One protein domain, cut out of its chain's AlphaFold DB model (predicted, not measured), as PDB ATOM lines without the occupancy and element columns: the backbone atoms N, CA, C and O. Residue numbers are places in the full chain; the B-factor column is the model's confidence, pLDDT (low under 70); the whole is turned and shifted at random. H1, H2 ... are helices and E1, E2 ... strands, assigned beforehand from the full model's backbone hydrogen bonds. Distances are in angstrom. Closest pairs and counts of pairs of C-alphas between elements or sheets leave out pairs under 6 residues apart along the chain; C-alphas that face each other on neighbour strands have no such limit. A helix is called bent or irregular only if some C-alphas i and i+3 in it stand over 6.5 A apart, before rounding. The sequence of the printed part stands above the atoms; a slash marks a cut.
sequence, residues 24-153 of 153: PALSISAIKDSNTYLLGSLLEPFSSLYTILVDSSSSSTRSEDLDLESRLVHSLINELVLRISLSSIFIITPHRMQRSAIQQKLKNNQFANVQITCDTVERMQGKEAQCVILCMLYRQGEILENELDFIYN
ATOM      1  N   PRO A  24      41.147  70.977  68.535       50.00
ATOM      2  CA  PRO A  24      42.564  70.926  68.194       50.00
ATOM      3  C   PRO A  24      43.180  72.289  68.504       50.00
ATOM      4  O   PRO A  24      42.629  73.320  68.119       50.00
ATOM      5  N   ALA A  25      44.249  72.288  69.304       45.50
ATOM      6  CA  ALA A  25      44.874  73.524  69.739       45.50
ATOM      7  C   ALA A  25      45.336  74.291  68.495       45.50
ATOM      8  O   ALA A  25      46.052  73.751  67.654       45.50
ATOM      9  N   LEU A  26      44.865  75.530  68.375       49.78
ATOM     10  CA  LEU A  26      45.188  76.421  67.272       49.78
ATOM     11  C   LEU A  26      46.701  76.657  67.231       49.78
ATOM     12  O   LEU A  26      47.250  77.325  68.108       49.78
ATOM     13  N   SER A  27      47.366  76.149  66.192       54.66
ATOM     14  CA  SER A  27      48.711  76.600  65.840       54.66
ATOM     15  C   SER A  27      48.580  77.851  64.974       54.66
ATOM     16  O   SER A  27      48.582  77.794  63.742       54.66
ATOM     17  N   ILE A  28      48.364  78.996  65.630       57.38
ATOM     18  CA  ILE A  28      48.404  80.298  64.963       57.38
ATOM     19  C   ILE A  28      49.865  80.708  64.857       57.38
ATOM     20  O   ILE A  28      50.546  80.907  65.864       57.38
ATOM     21  N   SER A  29      50.331  80.873  63.624       60.53
ATOM     22  CA  SER A  29      51.641  81.452  63.353       60.53
ATOM     23  C   SER A  29      51.472  82.730  62.544       60.53
ATOM     24  O   SER A  29      50.942  82.736  61.433       60.53
ATOM     25  N   ALA A  30      51.894  83.845  63.139       55.53
ATOM     26  CA  ALA A  30      52.000  85.111  62.433       55.53
ATOM     27  C   ALA A  30      53.324  85.118  61.670       55.53
ATOM     28  O   ALA A  30      54.400  85.108  62.276       55.53
ATOM     29  N   ILE A  31      53.253  85.116  60.343       61.62
ATOM     30  CA  ILE A  31      54.435  85.205  59.495       61.62
ATOM     31  C   ILE A  31      54.598  86.673  59.119       61.62
ATOM     32  O   ILE A  31      53.936  87.186  58.220       61.62
ATOM     33  N   LYS A  32      55.488  87.355  59.845       53.81
ATOM     34  CA  LYS A  32      55.841  88.761  59.593       53.81
ATOM     35  C   LYS A  32      56.738  88.959  58.383       53.81
ATOM     36  O   LYS A  32      56.885  90.083  57.917       53.81
ATOM     37  N   ASP A  33      57.388  87.895  57.930       48.97
ATOM     38  CA  ASP A  33      58.491  88.020  56.997       48.97
ATOM     39  C   ASP A  33      58.341  87.050  55.836       48.97
ATOM     40  O   ASP A  33      57.963  85.892  56.002       48.97
ATOM     41  N   SER A  34      58.680  87.528  54.645       51.94
ATOM     42  CA  SER A  34      58.487  86.845  53.357       51.94
ATOM     43  C   SER A  34      59.362  85.591  53.186       51.94
ATOM     44  O   SER A  34      59.522  85.090  52.073       51.94
ATOM     45  N   ASN A  35      59.977  85.108  54.268       55.06
ATOM     46  CA  ASN A  35      60.909  83.999  54.277       55.06
ATOM     47  C   ASN A  35      60.142  82.678  54.250       55.06
ATOM     48  O   ASN A  35      59.854  82.039  55.261       55.06
ATOM     49  N   THR A  36      59.817  82.274  53.031       55.59
ATOM     50  CA  THR A  36      59.053  81.073  52.707       55.59
ATOM     51  C   THR A  36      59.682  79.784  53.233       55.59
ATOM     52  O   THR A  36      58.964  78.822  53.484       55.59
ATOM     53  N   TYR A  37      60.989  79.779  53.499       55.12
ATOM     54  CA  TYR A  37      61.701  78.656  54.113       55.12
ATOM     55  C   TYR A  37      61.208  78.303  55.527       55.12
ATOM     56  O   TYR A  37      61.348  77.156  55.952       55.12
ATOM     57  N   LEU A  38      60.604  79.256  56.249       58.47
ATOM     58  CA  LEU A  38      60.046  79.020  57.585       58.47
ATOM     59  C   LEU A  38      58.644  78.387  57.550       58.47
ATOM     60  O   LEU A  38      58.222  77.802  58.548       58.47
ATOM     61  N   LEU A  39      57.942  78.426  56.407       67.19
ATOM     62  CA  LEU A  39      56.627  77.783  56.252       67.19
ATOM     63  C   LEU A  39      56.721  76.276  56.482       67.19
ATOM     64  O   LEU A  39      55.903  75.707  57.194       67.19
ATOM     65  N   GLY A  40      57.752  75.628  55.940       61.81
ATOM     66  CA  GLY A  40      57.917  74.185  56.087       61.81
ATOM     67  C   GLY A  40      58.217  73.736  57.522       61.81
ATOM     68  O   GLY A  40      57.900  72.604  57.872       61.81
ATOM     69  N   SER A  41      58.828  74.584  58.359       65.19
ATOM     70  CA  SER A  41      59.049  74.283  59.787       65.19
ATOM     71  C   SER A  41      57.809  74.491  60.655       65.19
ATOM     72  O   SER A  41      57.762  73.970  61.761       65.19
ATOM     73  N   LEU A  42      56.823  75.249  60.168       69.00
ATOM     74  CA  LEU A  42      55.561  75.487  60.871       69.00
ATOM     75  C   LEU A  42      54.589  74.309  60.750       69.00
ATOM     76  O   LEU A  42      53.691  74.164  61.575       69.00
ATOM     77  N   LEU A  43      54.763  73.477  59.722       72.44
ATOM     78  CA  LEU A  43      53.897  72.342  59.440       72.44
ATOM     79  C   LEU A  43      54.320  71.127  60.273       72.44
ATOM     80  O   LEU A  43      55.171  70.333  59.870       72.44
ATOM     81  N   GLU A  44      53.705  70.974  61.440       70.81
ATOM     82  CA  GLU A  44      53.810  69.765  62.245       70.81
ATOM     83  C   GLU A  44      52.953  68.605  61.690       70.81
ATOM     84  O   GLU A  44      51.765  68.767  61.407       70.81
ATOM     85  N   PRO A  45      53.480  67.372  61.620       64.00
ATOM     86  CA  PRO A  45      52.732  66.226  61.091       64.00
ATOM     87  C   PRO A  45      51.412  65.919  61.818       64.00
ATOM     88  O   PRO A  45      50.534  65.271  61.254       64.00
ATOM     89  N   PHE A  46      51.276  66.348  63.077       67.50
ATOM     90  CA  PHE A  46      50.123  66.043  63.929       67.50
ATOM     91  C   PHE A  46      49.048  67.133  63.945       67.50
ATOM     92  O   PHE A  46      47.977  66.911  64.509       67.50
ATOM     93  N   SER A  47      49.310  68.287  63.327       72.19
ATOM     94  CA  SER A  47      48.318  69.353  63.201       72.19
ATOM     95  C   SER A  47      47.707  69.310  61.804       72.19
ATOM     96  O   SER A  47      48.409  69.385  60.799       72.19
ATOM     97  N   SER A  48      46.384  69.159  61.739       78.31
ATOM     98  CA  SER A  48      45.634  69.046  60.481       78.31
ATOM     99  C   SER A  48      45.111  70.384  59.955       78.31
ATOM    100  O   SER A  48      44.570  70.434  58.855       78.31
ATOM    101  N   LEU A  49      45.238  71.458  60.738       82.50
ATOM    102  CA  LEU A  49      44.666  72.765  60.439       82.50
ATOM    103  C   LEU A  49      45.628  73.871  60.869       82.50
ATOM    104  O   LEU A  49      46.125  73.864  61.994       82.50
ATOM    105  N   TYR A  50      45.864  74.816  59.962       80.19
ATOM    106  CA  TYR A  50      46.796  75.922  60.154       80.19
ATOM    107  C   TYR A  50      46.160  77.234  59.738       80.19
ATOM    108  O   TYR A  50      45.532  77.322  58.683       80.19
ATOM    109  N   THR A  51      46.405  78.268  60.536       81.25
ATOM    110  CA  THR A  51      46.109  79.650  60.170       81.25
ATOM    111  C   THR A  51      47.420  80.388  59.979       81.25
ATOM    112  O   THR A  51      48.216  80.502  60.914       81.25
ATOM    113  N   ILE A  52      47.636  80.901  58.770       79.31
ATOM    114  CA  ILE A  52      48.787  81.742  58.456       79.31
ATOM    115  C   ILE A  52      48.284  83.173  58.343       79.31
ATOM    116  O   ILE A  52      47.545  83.507  57.416       79.31
ATOM    117  N   LEU A  53      48.685  84.005  59.300       78.50
ATOM    118  CA  LEU A  53      48.438  85.440  59.242       78.50
ATOM    119  C   LEU A  53      49.610  86.110  58.543       78.50
ATOM    120  O   LEU A  53      50.772  85.877  58.888       78.50
ATOM    121  N   VAL A  54      49.277  86.918  57.546       76.88
ATOM    122  CA  VAL A  54      50.240  87.586  56.684       76.88
ATOM    123  C   VAL A  54      50.126  89.080  56.925       76.88
ATOM    124  O   VAL A  54      49.154  89.710  56.509       76.88
ATOM    125  N   ASP A  55      51.125  89.637  57.600       73.88
ATOM    126  CA  ASP A  55      51.199  91.077  57.822       73.88
ATOM    127  C   ASP A  55      51.669  91.755  56.530       73.88
ATOM    128  O   ASP A  55      52.829  91.644  56.128       73.88
ATOM    129  N   SER A  56      50.759  92.466  55.867       73.06
ATOM    130  CA  SER A  56      51.116  93.394  54.795       73.06
ATOM    131  C   SER A  56      51.285  94.805  55.353       73.06
ATOM    132  O   SER A  56      50.704  95.161  56.381       73.06
ATOM    133  N   SER A  57      52.093  95.633  54.689       75.00
ATOM    134  CA  SER A  57      52.256  97.028  55.102       75.00
ATOM    135  C   SER A  57      50.913  97.758  55.005       75.00
ATOM    136  O   SER A  57      50.151  97.564  54.064       75.00
ATOM    137  N   SER A  58      50.608  98.645  55.957       70.31
ATOM    138  CA  SER A  58      49.332  99.384  55.960       70.31
ATOM    139  C   SER A  58      49.132 100.269  54.721       70.31
ATOM    140  O   SER A  58      48.020 100.710  54.442       70.31
ATOM    141  N   SER A  59      50.208 100.549  53.984       75.94
ATOM    142  CA  SER A  59      50.218 101.293  52.725       75.94
ATOM    143  C   SER A  59      50.169 100.405  51.477       75.94
ATOM    144  O   SER A  59      50.281 100.937  50.372       75.94
ATOM    145  N   SER A  60      50.054  99.082  51.617       79.44
ATOM    146  CA  SER A  60      50.150  98.166  50.485       79.44
ATOM    147  C   SER A  60      49.008  98.362  49.491       79.44
ATOM    148  O   SER A  60      47.822  98.523  49.831       79.44
ATOM    149  N   THR A  61      49.338  98.303  48.205       85.19
ATOM    150  CA  THR A  61      48.310  98.295  47.164       85.19
ATOM    151  C   THR A  61      47.659  96.917  47.065       85.19
ATOM    152  O   THR A  61      48.263  95.892  47.375       85.19
ATOM    153  N   ARG A  62      46.403  96.853  46.602       83.06
ATOM    154  CA  ARG A  62      45.698  95.565  46.446       83.06
ATOM    155  C   ARG A  62      46.457  94.601  45.530       83.06
ATOM    156  O   ARG A  62      46.370  93.392  45.704       83.06
ATOM    157  N   SER A  63      47.187  95.141  44.555       86.31
ATOM    158  CA  SER A  63      48.031  94.354  43.660       86.31
ATOM    159  C   SER A  63      49.248  93.761  44.372       86.31
ATOM    160  O   SER A  63      49.631  92.640  44.049       86.31
ATOM    161  N   GLU A  64      49.850  94.486  45.316       86.31
ATOM    162  CA  GLU A  64      50.980  93.988  46.111       86.31
ATOM    163  C   GLU A  64      50.551  92.843  47.024       86.31
ATOM    164  O   GLU A  64      51.217  91.813  47.040       86.31
ATOM    165  N   ASP A  65      49.404  92.969  47.698       85.44
ATOM    166  CA  ASP A  65      48.862  91.885  48.528       85.44
ATOM    167  C   ASP A  65      48.534  90.645  47.696       85.44
ATOM    168  O   ASP A  65      48.860  89.527  48.084       85.44
ATOM    169  N   LEU A  66      47.926  90.843  46.521       88.44
ATOM    170  CA  LEU A  66      47.625  89.754  45.594       88.44
ATOM    171  C   LEU A  66      48.895  89.018  45.154       88.44
ATOM    172  O   LEU A  66      48.900  87.785  45.116       88.44
ATOM    173  N   ASP A  67      49.963  89.744  44.809       87.69
ATOM    174  CA  ASP A  67      51.238  89.126  44.430       87.69
ATOM    175  C   ASP A  67      51.900  88.424  45.621       87.69
ATOM    176  O   ASP A  67      52.393  87.304  45.471       87.69
ATOM    177  N   LEU A  68      51.874  89.046  46.799       86.50
ATOM    178  CA  LEU A  68      52.450  88.503  48.021       86.50
ATOM    179  C   LEU A  68      51.763  87.197  48.439       86.50
ATOM    180  O   LEU A  68      52.441  86.181  48.591       86.50
ATOM    181  N   GLU A  69      50.432  87.176  48.527       87.25
ATOM    182  CA  GLU A  69      49.681  85.960  48.858       87.25
ATOM    183  C   GLU A  69      49.875  84.881  47.783       87.25
ATOM    184  O   GLU A  69      50.122  83.722  48.106       87.25
ATOM    185  N   SER A  70      49.891  85.251  46.497       90.06
ATOM    186  CA  SER A  70      50.148  84.287  45.416       90.06
ATOM    187  C   SER A  70      51.551  83.671  45.492       90.06
ATOM    188  O   SER A  70      51.721  82.482  45.209       90.06
ATOM    189  N   ARG A  71      52.572  84.450  45.882       88.69
ATOM    190  CA  ARG A  71      53.935  83.946  46.125       88.69
ATOM    191  C   ARG A  71      54.001  83.033  47.346       88.69
ATOM    192  O   ARG A  71      54.692  82.012  47.294       88.69
ATOM    193  N   LEU A  72      53.288  83.376  48.417       87.19
ATOM    194  CA  LEU A  72      53.208  82.552  49.620       87.19
ATOM    195  C   LEU A  72      52.538  81.212  49.326       87.19
ATOM    196  O   LEU A  72      53.119  80.180  49.635       87.19
ATOM    197  N   VAL A  73      51.391  81.214  48.640       90.62
ATOM    198  CA  VAL A  73      50.691  79.990  48.220       90.62
ATOM    199  C   VAL A  73      51.599  79.106  47.369       90.62
ATOM    200  O   VAL A  73      51.732  77.918  47.646       90.62
ATOM    201  N   HIS A  74      52.279  79.677  46.370       90.62
ATOM    202  CA  HIS A  74      53.222  78.923  45.539       90.62
ATOM    203  C   HIS A  74      54.336  78.272  46.373       90.62
ATOM    204  O   HIS A  74      54.701  77.119  46.153       90.62
ATOM    205  N   SER A  75      54.884  79.006  47.338       87.44
ATOM    206  CA  SER A  75      55.984  78.507  48.166       87.44
ATOM    207  C   SER A  75      55.520  77.478  49.195       87.44
ATOM    208  O   SER A  75      56.213  76.492  49.421       87.44
ATOM    209  N   LEU A  76      54.324  77.660  49.759       87.88
ATOM    210  CA  LEU A  76      53.681  76.689  50.638       87.88
ATOM    211  C   LEU A  76      53.447  75.368  49.903       87.88
ATOM    212  O   LEU A  76      53.784  74.314  50.427       87.88
ATOM    213  N   ILE A  77      52.936  75.423  48.673       89.69
ATOM    214  CA  ILE A  77      52.780  74.235  47.826       89.69
ATOM    215  C   ILE A  77      54.124  73.539  47.641       89.69
ATOM    216  O   ILE A  77      54.198  72.328  47.810       89.69
ATOM    217  N   ASN A  78      55.190  74.286  47.354       88.19
ATOM    218  CA  ASN A  78      56.515  73.697  47.200       88.19
ATOM    219  C   ASN A  78      56.964  72.938  48.461       88.19
ATOM    220  O   ASN A  78      57.369  71.784  48.367       88.19
ATOM    221  N   GLU A  79      56.818  73.533  49.647       84.75
ATOM    222  CA  GLU A  79      57.156  72.867  50.913       84.75
ATOM    223  C   GLU A  79      56.265  71.645  51.190       84.75
ATOM    224  O   GLU A  79      56.767  70.594  51.593       84.75
ATOM    225  N   LEU A  80      54.958  71.743  50.932       85.69
ATOM    226  CA  LEU A  80      54.009  70.641  51.108       85.69
ATOM    227  C   LEU A  80      54.343  69.453  50.198       85.69
ATOM    228  O   LEU A  80      54.346  68.305  50.643       85.69
ATOM    229  N   VAL A  81      54.654  69.720  48.931       87.19
ATOM    230  CA  VAL A  81      55.023  68.680  47.967       87.19
ATOM    231  C   VAL A  81      56.368  68.053  48.335       87.19
ATOM    232  O   VAL A  81      56.474  66.829  48.334       87.19
ATOM    233  N   LEU A  82      57.370  68.859  48.699       83.75
ATOM    234  CA  LEU A  82      58.714  68.367  49.021       83.75
ATOM    235  C   LEU A  82      58.775  67.581  50.336       83.75
ATOM    236  O   LEU A  82      59.505  66.595  50.412       83.75
ATOM    237  N   ARG A  83      58.046  68.006  51.376       81.19
ATOM    238  CA  ARG A  83      58.151  67.406  52.720       81.19
ATOM    239  C   ARG A  83      57.079  66.369  53.016       81.19
ATOM    240  O   ARG A  83      57.373  65.375  53.671       81.19
ATOM    241  N   ILE A  84      55.846  66.604  52.567       81.75
ATOM    242  CA  ILE A  84      54.685  65.771  52.924       81.75
ATOM    243  C   ILE A  84      54.343  64.779  51.800       81.75
ATOM    244  O   ILE A  84      53.689  63.773  52.054       81.75
ATOM    245  N   SER A  85      54.848  64.990  50.575       83.50
ATOM    246  CA  SER A  85      54.596  64.115  49.414       83.50
ATOM    247  C   SER A  85      53.107  63.971  49.073       83.50
ATOM    248  O   SER A  85      52.610  62.873  48.817       83.50
ATOM    249  N   LEU A  86      52.377  65.089  49.079       86.56
ATOM    250  CA  LEU A  86      50.956  65.115  48.724       86.56
ATOM    251  C   LEU A  86      50.734  64.787  47.241       86.56
ATOM    252  O   LEU A  86      51.481  65.252  46.388       86.56
ATOM    253  N   SER A  87      49.660  64.064  46.928       89.94
ATOM    254  CA  SER A  87      49.215  63.752  45.565       89.94
ATOM    255  C   SER A  87      48.136  64.704  45.042       89.94
ATOM    256  O   SER A  87      47.990  64.847  43.826       89.94
ATOM    257  N   SER A  88      47.397  65.394  45.920       93.56
ATOM    258  CA  SER A  88      46.368  66.362  45.522       93.56
ATOM    259  C   SER A  88      46.261  67.561  46.465       93.56
ATOM    260  O   SER A  88      46.255  67.422  47.690       93.56
ATOM    261  N   ILE A  89      46.158  68.757  45.879       94.31
ATOM    262  CA  ILE A  89      46.019  70.029  46.597       94.31
ATOM    263  C   ILE A  89      44.910  70.861  45.949       94.31
ATOM    264  O   ILE A  89      44.941  71.142  44.746       94.31
ATOM    265  N   PHE A  90      43.954  71.310  46.755       95.94
ATOM    266  CA  PHE A  90      42.987  72.326  46.351       95.94
ATOM    267  C   PHE A  90      43.370  73.688  46.895       95.94
ATOM    268  O   PHE A  90      43.725  73.831  48.057       95.94
ATOM    269  N   ILE A  91      43.253  74.697  46.043       95.19
ATOM    270  CA  ILE A  91      43.410  76.095  46.406       95.19
ATOM    271  C   ILE A  91      42.060  76.760  46.193       95.19
ATOM    272  O   ILE A  91      41.569  76.851  45.064       95.19
ATOM    273  N   ILE A  92      41.458  77.206  47.283       94.31
ATOM    274  CA  ILE A  92      40.139  77.815  47.289       94.31
ATOM    275  C   ILE A  92      40.306  79.311  47.501       94.31
ATOM    276  O   ILE A  92      41.023  79.741  48.399       94.31
ATOM    277  N   THR A  93      39.644  80.113  46.674       92.12
ATOM    278  CA  THR A  93      39.595  81.568  46.852       92.12
ATOM    279  C   THR A  93      38.223  82.116  46.457       92.12
ATOM    280  O   THR A  93      37.684  81.714  45.417       92.12
ATOM    281  N   PRO A  94      37.649  83.055  47.230       86.88
ATOM    282  CA  PRO A  94      36.396  83.711  46.867       86.88
ATOM    283  C   PRO A  94      36.588  84.742  45.739       86.88
ATOM    284  O   PRO A  94      35.624  85.169  45.100       86.88
ATOM    285  N   HIS A  95      37.826  85.162  45.452       85.44
ATOM    286  CA  HIS A  95      38.108  86.284  44.562       85.44
ATOM    287  C   HIS A  95      38.682  85.842  43.212       85.44
ATOM    288  O   HIS A  95      39.787  85.310  43.108       85.44
ATOM    289  N   ARG A  96      37.979  86.181  42.120       86.12
ATOM    290  CA  ARG A  96      38.417  85.853  40.746       86.12
ATOM    291  C   ARG A  96      39.816  86.382  40.407       86.12
ATOM    292  O   ARG A  96      40.577  85.678  39.754       86.12
ATOM    293  N   MET A  97      40.166  87.590  40.855       89.00
ATOM    294  CA  MET A  97      41.492  88.172  40.596       89.00
ATOM    295  C   MET A  97      42.610  87.395  41.299       89.00
ATOM    296  O   MET A  97      43.655  87.151  40.702       89.00
ATOM    297  N   GLN A  98      42.365  86.957  42.534       90.56
ATOM    298  CA  GLN A  98      43.304  86.147  43.303       90.56
ATOM    299  C   GLN A  98      43.514  84.781  42.658       90.56
ATOM    300  O   GLN A  98      44.649  84.361  42.455       90.56
ATOM    301  N   ARG A  99      42.427  84.137  42.219       92.88
ATOM    302  CA  ARG A  99      42.505  82.909  41.425       92.88
ATOM    303  C   ARG A  99      43.410  83.090  40.208       92.88
ATOM    304  O   ARG A  99      44.289  82.266  39.977       92.88
ATOM    305  N   SER A 100      43.203  84.148  39.423       92.56
ATOM    306  CA  SER A 100      44.020  84.405  38.233       92.56
ATOM    307  C   SER A 100      45.496  84.614  38.576       92.56
ATOM    308  O   SER A 100      46.349  84.066  37.880       92.56
ATOM    309  N   ALA A 101      45.803  85.350  39.647       92.19
ATOM    310  CA  ALA A 101      47.174  85.586  40.096       92.19
ATOM    311  C   ALA A 101      47.872  84.288  40.548       92.19
ATOM    312  O   ALA A 101      48.975  83.986  40.088       92.19
ATOM    313  N   ILE A 102      47.197  83.462  41.354       92.88
ATOM    314  CA  ILE A 102      47.715  82.160  41.799       92.88
ATOM    315  C   ILE A 102      47.928  81.233  40.599       92.88
ATOM    316  O   ILE A 102      49.006  80.664  40.431       92.88
ATOM    317  N   GLN A 103      46.933  81.116  39.715       92.81
ATOM    318  CA  GLN A 103      47.044  80.287  38.515       92.81
ATOM    319  C   GLN A 103      48.219  80.720  37.634       92.81
ATOM    320  O   GLN A 103      48.909  79.861  37.095       92.81
ATOM    321  N   GLN A 104      48.488  82.024  37.506       91.88
ATOM    322  CA  GLN A 104      49.655  82.516  36.774       91.88
ATOM    323  C   GLN A 104      50.978  82.058  37.397       91.88
ATOM    324  O   GLN A 104      51.861  81.647  36.646       91.88
ATOM    325  N   LYS A 105      51.114  82.068  38.730       89.44
ATOM    326  CA  LYS A 105      52.319  81.545  39.404       89.44
ATOM    327  C   LYS A 105      52.480  80.035  39.196       89.44
ATOM    328  O   LYS A 105      53.600  79.562  39.044       89.44
ATOM    329  N   LEU A 106      51.375  79.291  39.130       88.69
ATOM    330  CA  LEU A 106      51.382  77.832  38.953       88.69
ATOM    331  C   LEU A 106      51.605  77.365  37.506       88.69
ATOM    332  O   LEU A 106      51.947  76.204  37.299       88.69
ATOM    333  N   LYS A 107      51.456  78.239  36.497       85.19
ATOM    334  CA  LYS A 107      51.584  77.867  35.070       85.19
ATOM    335  C   LYS A 107      52.904  77.181  34.715       85.19
ATOM    336  O   LYS A 107      52.931  76.392  33.777       85.19
ATOM    337  N   ASN A 108      53.973  77.461  35.457       73.12
ATOM    338  CA  ASN A 108      55.293  76.889  35.198       73.12
ATOM    339  C   ASN A 108      55.458  75.443  35.712       73.12
ATOM    340  O   ASN A 108      56.573  74.934  35.674       73.12
ATOM    341  N   ASN A 109      54.373  74.789  36.162       60.41
ATOM    342  CA  ASN A 109      54.216  73.340  36.369       60.41
ATOM    343  C   ASN A 109      55.477  72.600  36.859       60.41
ATOM    344  O   ASN A 109      55.931  71.625  36.267       60.41
ATOM    345  N   GLN A 110      56.018  73.046  37.993       75.81
ATOM    346  CA  GLN A 110      57.144  72.380  38.658       75.81
ATOM    347  C   GLN A 110      56.704  71.146  39.473       75.81
ATOM    348  O   GLN A 110      57.541  70.382  39.942       75.81
ATOM    349  N   PHE A 111      55.394  70.912  39.609       82.75
ATOM    350  CA  PHE A 111      54.804  69.895  40.487       82.75
ATOM    351  C   PHE A 111      54.195  68.728  39.693       82.75
ATOM    352  O   PHE A 111      53.009  68.438  39.812       82.75
ATOM    353  N   ALA A 112      54.990  68.059  38.853       76.81
ATOM    354  CA  ALA A 112      54.493  67.053  37.899       76.81
ATOM    355  C   ALA A 112      53.722  65.874  38.535       76.81
ATOM    356  O   ALA A 112      52.874  65.275  37.879       76.81
ATOM    357  N   ASN A 113      53.995  65.559  39.804       85.44
ATOM    358  CA  ASN A 113      53.407  64.417  40.510       85.44
ATOM    359  C   ASN A 113      52.195  64.784  41.382       85.44
ATOM    360  O   ASN A 113      51.714  63.936  42.130       85.44
ATOM    361  N   VAL A 114      51.724  66.036  41.328       91.12
ATOM    362  CA  VAL A 114      50.686  66.539  42.235       91.12
ATOM    363  C   VAL A 114      49.569  67.204  41.453       91.12
ATOM    364  O   VAL A 114      49.791  68.130  40.672       91.12
ATOM    365  N   GLN A 115      48.338  66.763  41.690       92.75
ATOM    366  CA  GLN A 115      47.166  67.397  41.112       92.75
ATOM    367  C   GLN A 115      46.820  68.662  41.901       92.75
ATOM    368  O   GLN A 115      46.256  68.593  42.992       92.75
ATOM    369  N   ILE A 116      47.119  69.827  41.328       93.88
ATOM    370  CA  ILE A 116      46.814  71.126  41.936       93.88
ATOM    371  C   ILE A 116      45.634  71.763  41.208       93.88
ATOM    372  O   ILE A 116      45.688  71.994  39.999       93.88
ATOM    373  N   THR A 117      44.567  72.085  41.940       93.88
ATOM    374  CA  THR A 117      43.388  72.756  41.370       93.88
ATOM    375  C   THR A 117      43.095  74.049  42.121       93.88
ATOM    376  O   THR A 117      42.982  74.036  43.339       93.88
ATOM    377  N   CYS A 118      42.940  75.165  41.399       94.31
ATOM    378  CA  CYS A 118      42.593  76.468  41.976       94.31
ATOM    379  C   CYS A 118      41.249  76.977  41.437       94.31
ATOM    380  O   CYS A 118      41.118  77.226  40.228       94.31
ATOM    381  N   ASP A 119      40.254  77.124  42.317       93.25
ATOM    382  CA  ASP A 119      38.916  77.609  41.958       93.25
ATOM    383  C   ASP A 119      38.140  78.179  43.166       93.25
ATOM    384  O   ASP A 119      38.664  78.263  44.274       93.25
ATOM    385  N   THR A 120      36.900  78.616  42.939       88.88
ATOM    386  CA  THR A 120      35.974  79.058  43.989       88.88
ATOM    387  C   THR A 120      35.340  77.871  44.711       88.88
ATOM    388  O   THR A 120      35.323  76.750  44.190       88.88
ATOM    389  N   VAL A 121      34.785  78.128  45.901       85.44
ATOM    390  CA  VAL A 121      34.126  77.118  46.745       85.44
ATOM    391  C   VAL A 121      33.073  76.342  45.951       85.44
ATOM    392  O   VAL A 121      33.075  75.115  45.956       85.44
ATOM    393  N   GLU A 122      32.224  77.038  45.196       86.38
ATOM    394  CA  GLU A 122      31.102  76.449  44.458       86.38
ATOM    395  C   GLU A 122      31.569  75.425  43.418       86.38
ATOM    396  O   GLU A 122      30.920  74.404  43.210       86.38
ATOM    397  N   ARG A 123      32.718  75.658  42.770       87.56
ATOM    398  CA  ARG A 123      33.253  74.759  41.727       87.56
ATOM    399  C   ARG A 123      34.039  73.575  42.299       87.56
ATOM    400  O   ARG A 123      34.375  72.640  41.556       87.56
ATOM    401  N   MET A 124      34.317  73.621  43.602       87.56
ATOM    402  CA  MET A 124      34.974  72.567  44.373       87.56
ATOM    403  C   MET A 124      33.998  71.718  45.193       87.56
ATOM    404  O   MET A 124      34.411  70.698  45.737       87.56
ATOM    405  N   GLN A 125      32.713  72.082  45.257       86.00
ATOM    406  CA  GLN A 125      31.708  71.298  45.976       86.00
ATOM    407  C   GLN A 125      31.651  69.847  45.477       86.00
ATOM    408  O   GLN A 125      31.654  69.581  44.274       86.00
ATOM    409  N   GLY A 126      31.606  68.907  46.425       89.44
ATOM    410  CA  GLY A 126      31.564  67.467  46.152       89.44
ATOM    411  C   GLY A 126      32.893  66.856  45.698       89.44
ATOM    412  O   GLY A 126      32.916  65.684  45.334       89.44
ATOM    413  N   LYS A 127      33.989  67.624  45.701       91.50
ATOM    414  CA  LYS A 127      35.339  67.125  45.422       91.50
ATOM    415  C   LYS A 127      36.176  67.115  46.694       91.50
ATOM    416  O   LYS A 127      35.941  67.898  47.609       91.50
ATOM    417  N   GLU A 128      37.204  66.281  46.694       91.25
ATOM    418  CA  GLU A 128      38.126  66.102  47.812       91.25
ATOM    419  C   GLU A 128      39.589  66.159  47.354       91.25
ATOM    420  O   GLU A 128      39.916  65.855  46.204       91.25
ATOM    421  N   ALA A 129      40.465  66.582  48.264       93.44
ATOM    422  CA  ALA A 129      41.912  66.623  48.087       93.44
ATOM    423  C   ALA A 129      42.599  66.300  49.417       93.44
ATOM    424  O   ALA A 129      42.016  66.502  50.480       93.44
ATOM    425  N   GLN A 130      43.847  65.833  49.364       91.50
ATOM    426  CA  GLN A 130      44.617  65.536  50.577       91.50
ATOM    427  C   GLN A 130      44.938  66.795  51.389       91.50
ATOM    428  O   GLN A 130      45.061  66.729  52.608       91.50
ATOM    429  N   CYS A 131      45.072  67.942  50.718       90.62
ATOM    430  CA  CYS A 131      45.264  69.235  51.359       90.62
ATOM    431  C   CYS A 131      44.402  70.304  50.690       90.62
ATOM    432  O   CYS A 131      44.251  70.335  49.465       90.62
ATOM    433  N   VAL A 132      43.868  71.205  51.511       92.56
ATOM    434  CA  VAL A 132      43.101  72.367  51.075       92.56
ATOM    435  C   VAL A 132      43.780  73.623  51.607       92.56
ATOM    436  O   VAL A 132      44.021  73.750  52.804       92.56
ATOM    437  N   ILE A 133      44.068  74.558  50.708       92.94
ATOM    438  CA  ILE A 133      44.602  75.884  51.002       92.94
ATOM    439  C   ILE A 133      43.484  76.889  50.732       92.94
ATOM    440  O   ILE A 133      43.076  77.075  49.584       92.94
ATOM    441  N   LEU A 134      42.986  77.544  51.778       91.25
ATOM    442  CA  LEU A 134      41.983  78.600  51.667       91.25
ATOM    443  C   LEU A 134      42.669  79.970  51.675       91.25
ATOM    444  O   LEU A 134      43.383  80.303  52.614       91.25
ATOM    445  N   CYS A 135      42.446  80.752  50.622       90.12
ATOM    446  CA  CYS A 135      43.044  82.068  50.425       90.12
ATOM    447  C   CYS A 135      41.931  83.122  50.458       90.12
ATOM    448  O   CYS A 135      41.079  83.133  49.566       90.12
ATOM    449  N   MET A 136      41.919  83.975  51.483       83.19
ATOM    450  CA  MET A 136      40.795  84.883  51.751       83.19
ATOM    451  C   MET A 136      41.050  86.343  51.344       83.19
ATOM    452  O   MET A 136      40.090  87.069  51.102       83.19
ATOM    453  N   LEU A 137      42.314  86.788  51.244       79.38
ATOM    454  CA  LEU A 137      42.695  88.176  50.915       79.38
ATOM    455  C   LEU A 137      41.954  89.251  51.753       79.38
ATOM    456  O   LEU A 137      41.618  90.332  51.253       79.38
ATOM    457  N   TYR A 138      41.661  88.971  53.027       75.38
ATOM    458  CA  TYR A 138      41.027  89.952  53.909       75.38
ATOM    459  C   TYR A 138      42.027  91.026  54.338       75.38
ATOM    460  O   TYR A 138      43.117  90.732  54.814       75.38
ATOM    461  N   ARG A 139      41.621  92.293  54.202       71.38
ATOM    462  CA  ARG A 139      42.369  93.467  54.695       71.38
ATOM    463  C   ARG A 139      41.792  94.058  55.980       71.38
ATOM    464  O   ARG A 139      42.407  94.919  56.595       71.38
ATOM    465  N   GLN A 140      40.577  93.658  56.338       70.25
ATOM    466  CA  GLN A 140      39.828  94.206  57.465       70.25
ATOM    467  C   GLN A 140      39.867  93.197  58.608       70.25
ATOM    468  O   GLN A 140      39.362  92.086  58.454       70.25
ATOM    469  N   GLY A 141      40.465  93.592  59.735       66.81
ATOM    470  CA  GLY A 141      40.635  92.723  60.902       66.81
ATOM    471  C   GLY A 141      39.312  92.169  61.431       66.81
ATOM    472  O   GLY A 141      39.221  90.981  61.694       66.81
ATOM    473  N   GLU A 142      38.257  92.986  61.470       68.56
ATOM    474  CA  GLU A 142      36.935  92.566  61.965       68.56
ATOM    475  C   GLU A 142      36.307  91.440  61.122       68.56
ATOM    476  O   GLU A 142      35.708  90.514  61.660       68.56
ATOM    477  N   ILE A 143      36.455  91.487  59.791       70.81
ATOM    478  CA  ILE A 143      35.966  90.412  58.911       70.81
ATOM    479  C   ILE A 143      36.788  89.148  59.130       70.81
ATOM    480  O   ILE A 143      36.230  88.059  59.205       70.81
ATOM    481  N   LEU A 144      38.105  89.297  59.260       71.19
ATOM    482  CA  LEU A 144      38.989  88.178  59.534       71.19
ATOM    483  C   LEU A 144      38.626  87.498  60.861       71.19
ATOM    484  O   LEU A 144      38.504  86.283  60.884       71.19
ATOM    485  N   GLU A 145      38.405  88.251  61.939       70.19
ATOM    486  CA  GLU A 145      38.021  87.690  63.242       70.19
ATOM    487  C   GLU A 145      36.716  86.888  63.163       70.19
ATOM    488  O   GLU A 145      36.679  85.754  63.636       70.19
ATOM    489  N   ASN A 146      35.689  87.422  62.497       72.19
ATOM    490  CA  ASN A 146      34.407  86.730  62.324       72.19
ATOM    491  C   ASN A 146      34.531  85.445  61.485       72.19
ATOM    492  O   ASN A 146      33.896  84.437  61.785       72.19
ATOM    493  N   GLU A 147      35.341  85.464  60.428       71.94
ATOM    494  CA  GLU A 147      35.533  84.305  59.547       71.94
ATOM    495  C   GLU A 147      36.394  83.226  60.206       71.94
ATOM    496  O   GLU A 147      36.122  82.035  60.061       71.94
ATOM    497  N   LEU A 148      37.410  83.628  60.976       69.81
ATOM    498  CA  LEU A 148      38.152  82.694  61.814       69.81
ATOM    499  C   LEU A 148      37.196  82.066  62.839       69.81
ATOM    500  O   LEU A 148      37.162  80.845  62.944       69.81
ATOM    501  N   ASP A 149      36.366  82.859  63.524       70.06
ATOM    502  CA  ASP A 149      35.361  82.340  64.461       70.06
ATOM    503  C   ASP A 149      34.479  81.269  63.799       70.06
ATOM    504  O   ASP A 149      34.393  80.155  64.304       70.06
ATOM    505  N   PHE A 150      33.944  81.539  62.605       71.19
ATOM    506  CA  PHE A 150      33.137  80.581  61.842       71.19
ATOM    507  C   PHE A 150      33.880  79.288  61.453       71.19
ATOM    508  O   PHE A 150      33.290  78.210  61.463       71.19
ATOM    509  N   ILE A 151      35.160  79.364  61.079       67.38
ATOM    510  CA  ILE A 151      35.940  78.184  60.664       67.38
ATOM    511  C   ILE A 151      36.286  77.288  61.864       67.38
ATOM    512  O   ILE A 151      36.406  76.069  61.704       67.38
ATOM    513  N   TYR A 152      36.467  77.870  63.053       64.62
ATOM    514  CA  TYR A 152      36.982  77.150  64.223       64.62
ATOM    515  C   TYR A 152      35.941  76.857  65.318       64.62
ATOM    516  O   TYR A 152      36.227  76.007  66.173       64.62
ATOM    517  N   ASN A 153      34.772  77.516  65.326       55.97
ATOM    518  CA  ASN A 153      33.747  77.381  66.375       55.97
ATOM    519  C   ASN A 153      32.440  76.746  65.919       55.97
ATOM    520  O   ASN A 153      31.940  75.949  66.754       55.97
TER     521      ASN A 153
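AT A GLANCE: This is residues 24 to 153 of the 153 residues of the protein "Hypothetical protein" of Rotaria sp. Silwood2 (UniProt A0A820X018). A small parallel sheet of three strands, E4 E3 E5, has the long helix H2 and the helix H3 over one face and the four-residue helix H4 over the other; beyond the E5 side lies a separate parallel pair of strands, E1 and E2, with the short helix H1 over one face of the pair. H1 and H3 both pack on H2, while H5 packs on no other helix. The printed part has 130 residues with five named strands and five named helices, in the order E1 H1 E2 H2 E3 H3 E4 H4 E5 H5, and its class is mixed, helices and strands. It is compact, with a radius of gyration of the C-alphas of 14.4 A, and rounded, with spans of 38 by 33 by 33 A.

IN THESE COORDINATES: E1 is residues 27 to 31, 12.1 A long, with C-alpha 27 at (48.711, 76.600, 65.840). H1 is residues 36 to 42, 10.5 A, and is neither bent nor irregular, but only just: C-alphas 37 and 40 are 6.2 A apart. E2 is residues 50 to 54, 12.6 A. H2, the longest helix, is residues 62 to 84, 31.8 A from C-alpha 62 at (45.698, 95.565, 46.446) to C-alpha 84 at (54.685, 65.771, 52.924). E3 is residues 88 to 92, 13.2 A; H3 is residues 96 to 106, 15.4 A; E4 is residues 115 to 119, 13.2 A. H4 is residues 121 to 124, 5.2 A, and E5 is residues 131 to 134, 9.9 A. H5 is residues 141 to 152, 16.3 A, with C-alpha 152 at (36.982, 77.150, 64.223).

HOW THE PARTS SIT: In the sheet E4 E3 E5, E3 is the inner strand. E4 and E3 are parallel at 12 degrees, with N 91 and O 117 2.8 A apart, within hydrogen-bond range. E3 and E5 are parallel at 13 degrees, with N 92 and O 133 at 2.8 A. H2 is on this sheet at a height of 9.7 A, over E3 and only just over E5, where 3 of its C-alphas fall; it runs along the strands, at 18 degrees to E3 on the local plane. H3 is on the same face, over E4. H4 is on the opposite face. H2 touches H3 with residues 66 to 74 alone, at a steep tilt of 46 degrees, the same way; the closest C-alphas are those of Ser 70 and Ile 102, 4.9 A. H2 also touches H1, at a steep tilt of 54 degrees, closest at Gly 40 and Glu 79, whose C-alphas are 5.4 A apart. E1 and E2 are parallel at 22 degrees, with N 31 and O 53 at 3.0 A. E2 and E5 are apart, and so are H5 and E2. E1, H1, E2 and E3, H3, E4 are strand-helix-strand units, two parallel neighbour strands with a helix between them along the chain; E4, H4, E5 is a split unit, with E3 between its strands in the sheet. The three crossovers are right-handed. In H2, H3 and H5 every O i to N i+4 pair is within hydrogen-bond range; in H1 1 of 3 is, with 3 of 4 O i to N i+3 pairs, and H4 is too short for an i+4 pair.

THE WHOLE: The two C-alphas farthest apart are those of Ala 112 and Glu 142, 39.2 A. The printed part has no cut and no long link. Its mean pLDDT is 79.3; 28 residues are under 70, among them residues 24 to 42 and 151 to 153.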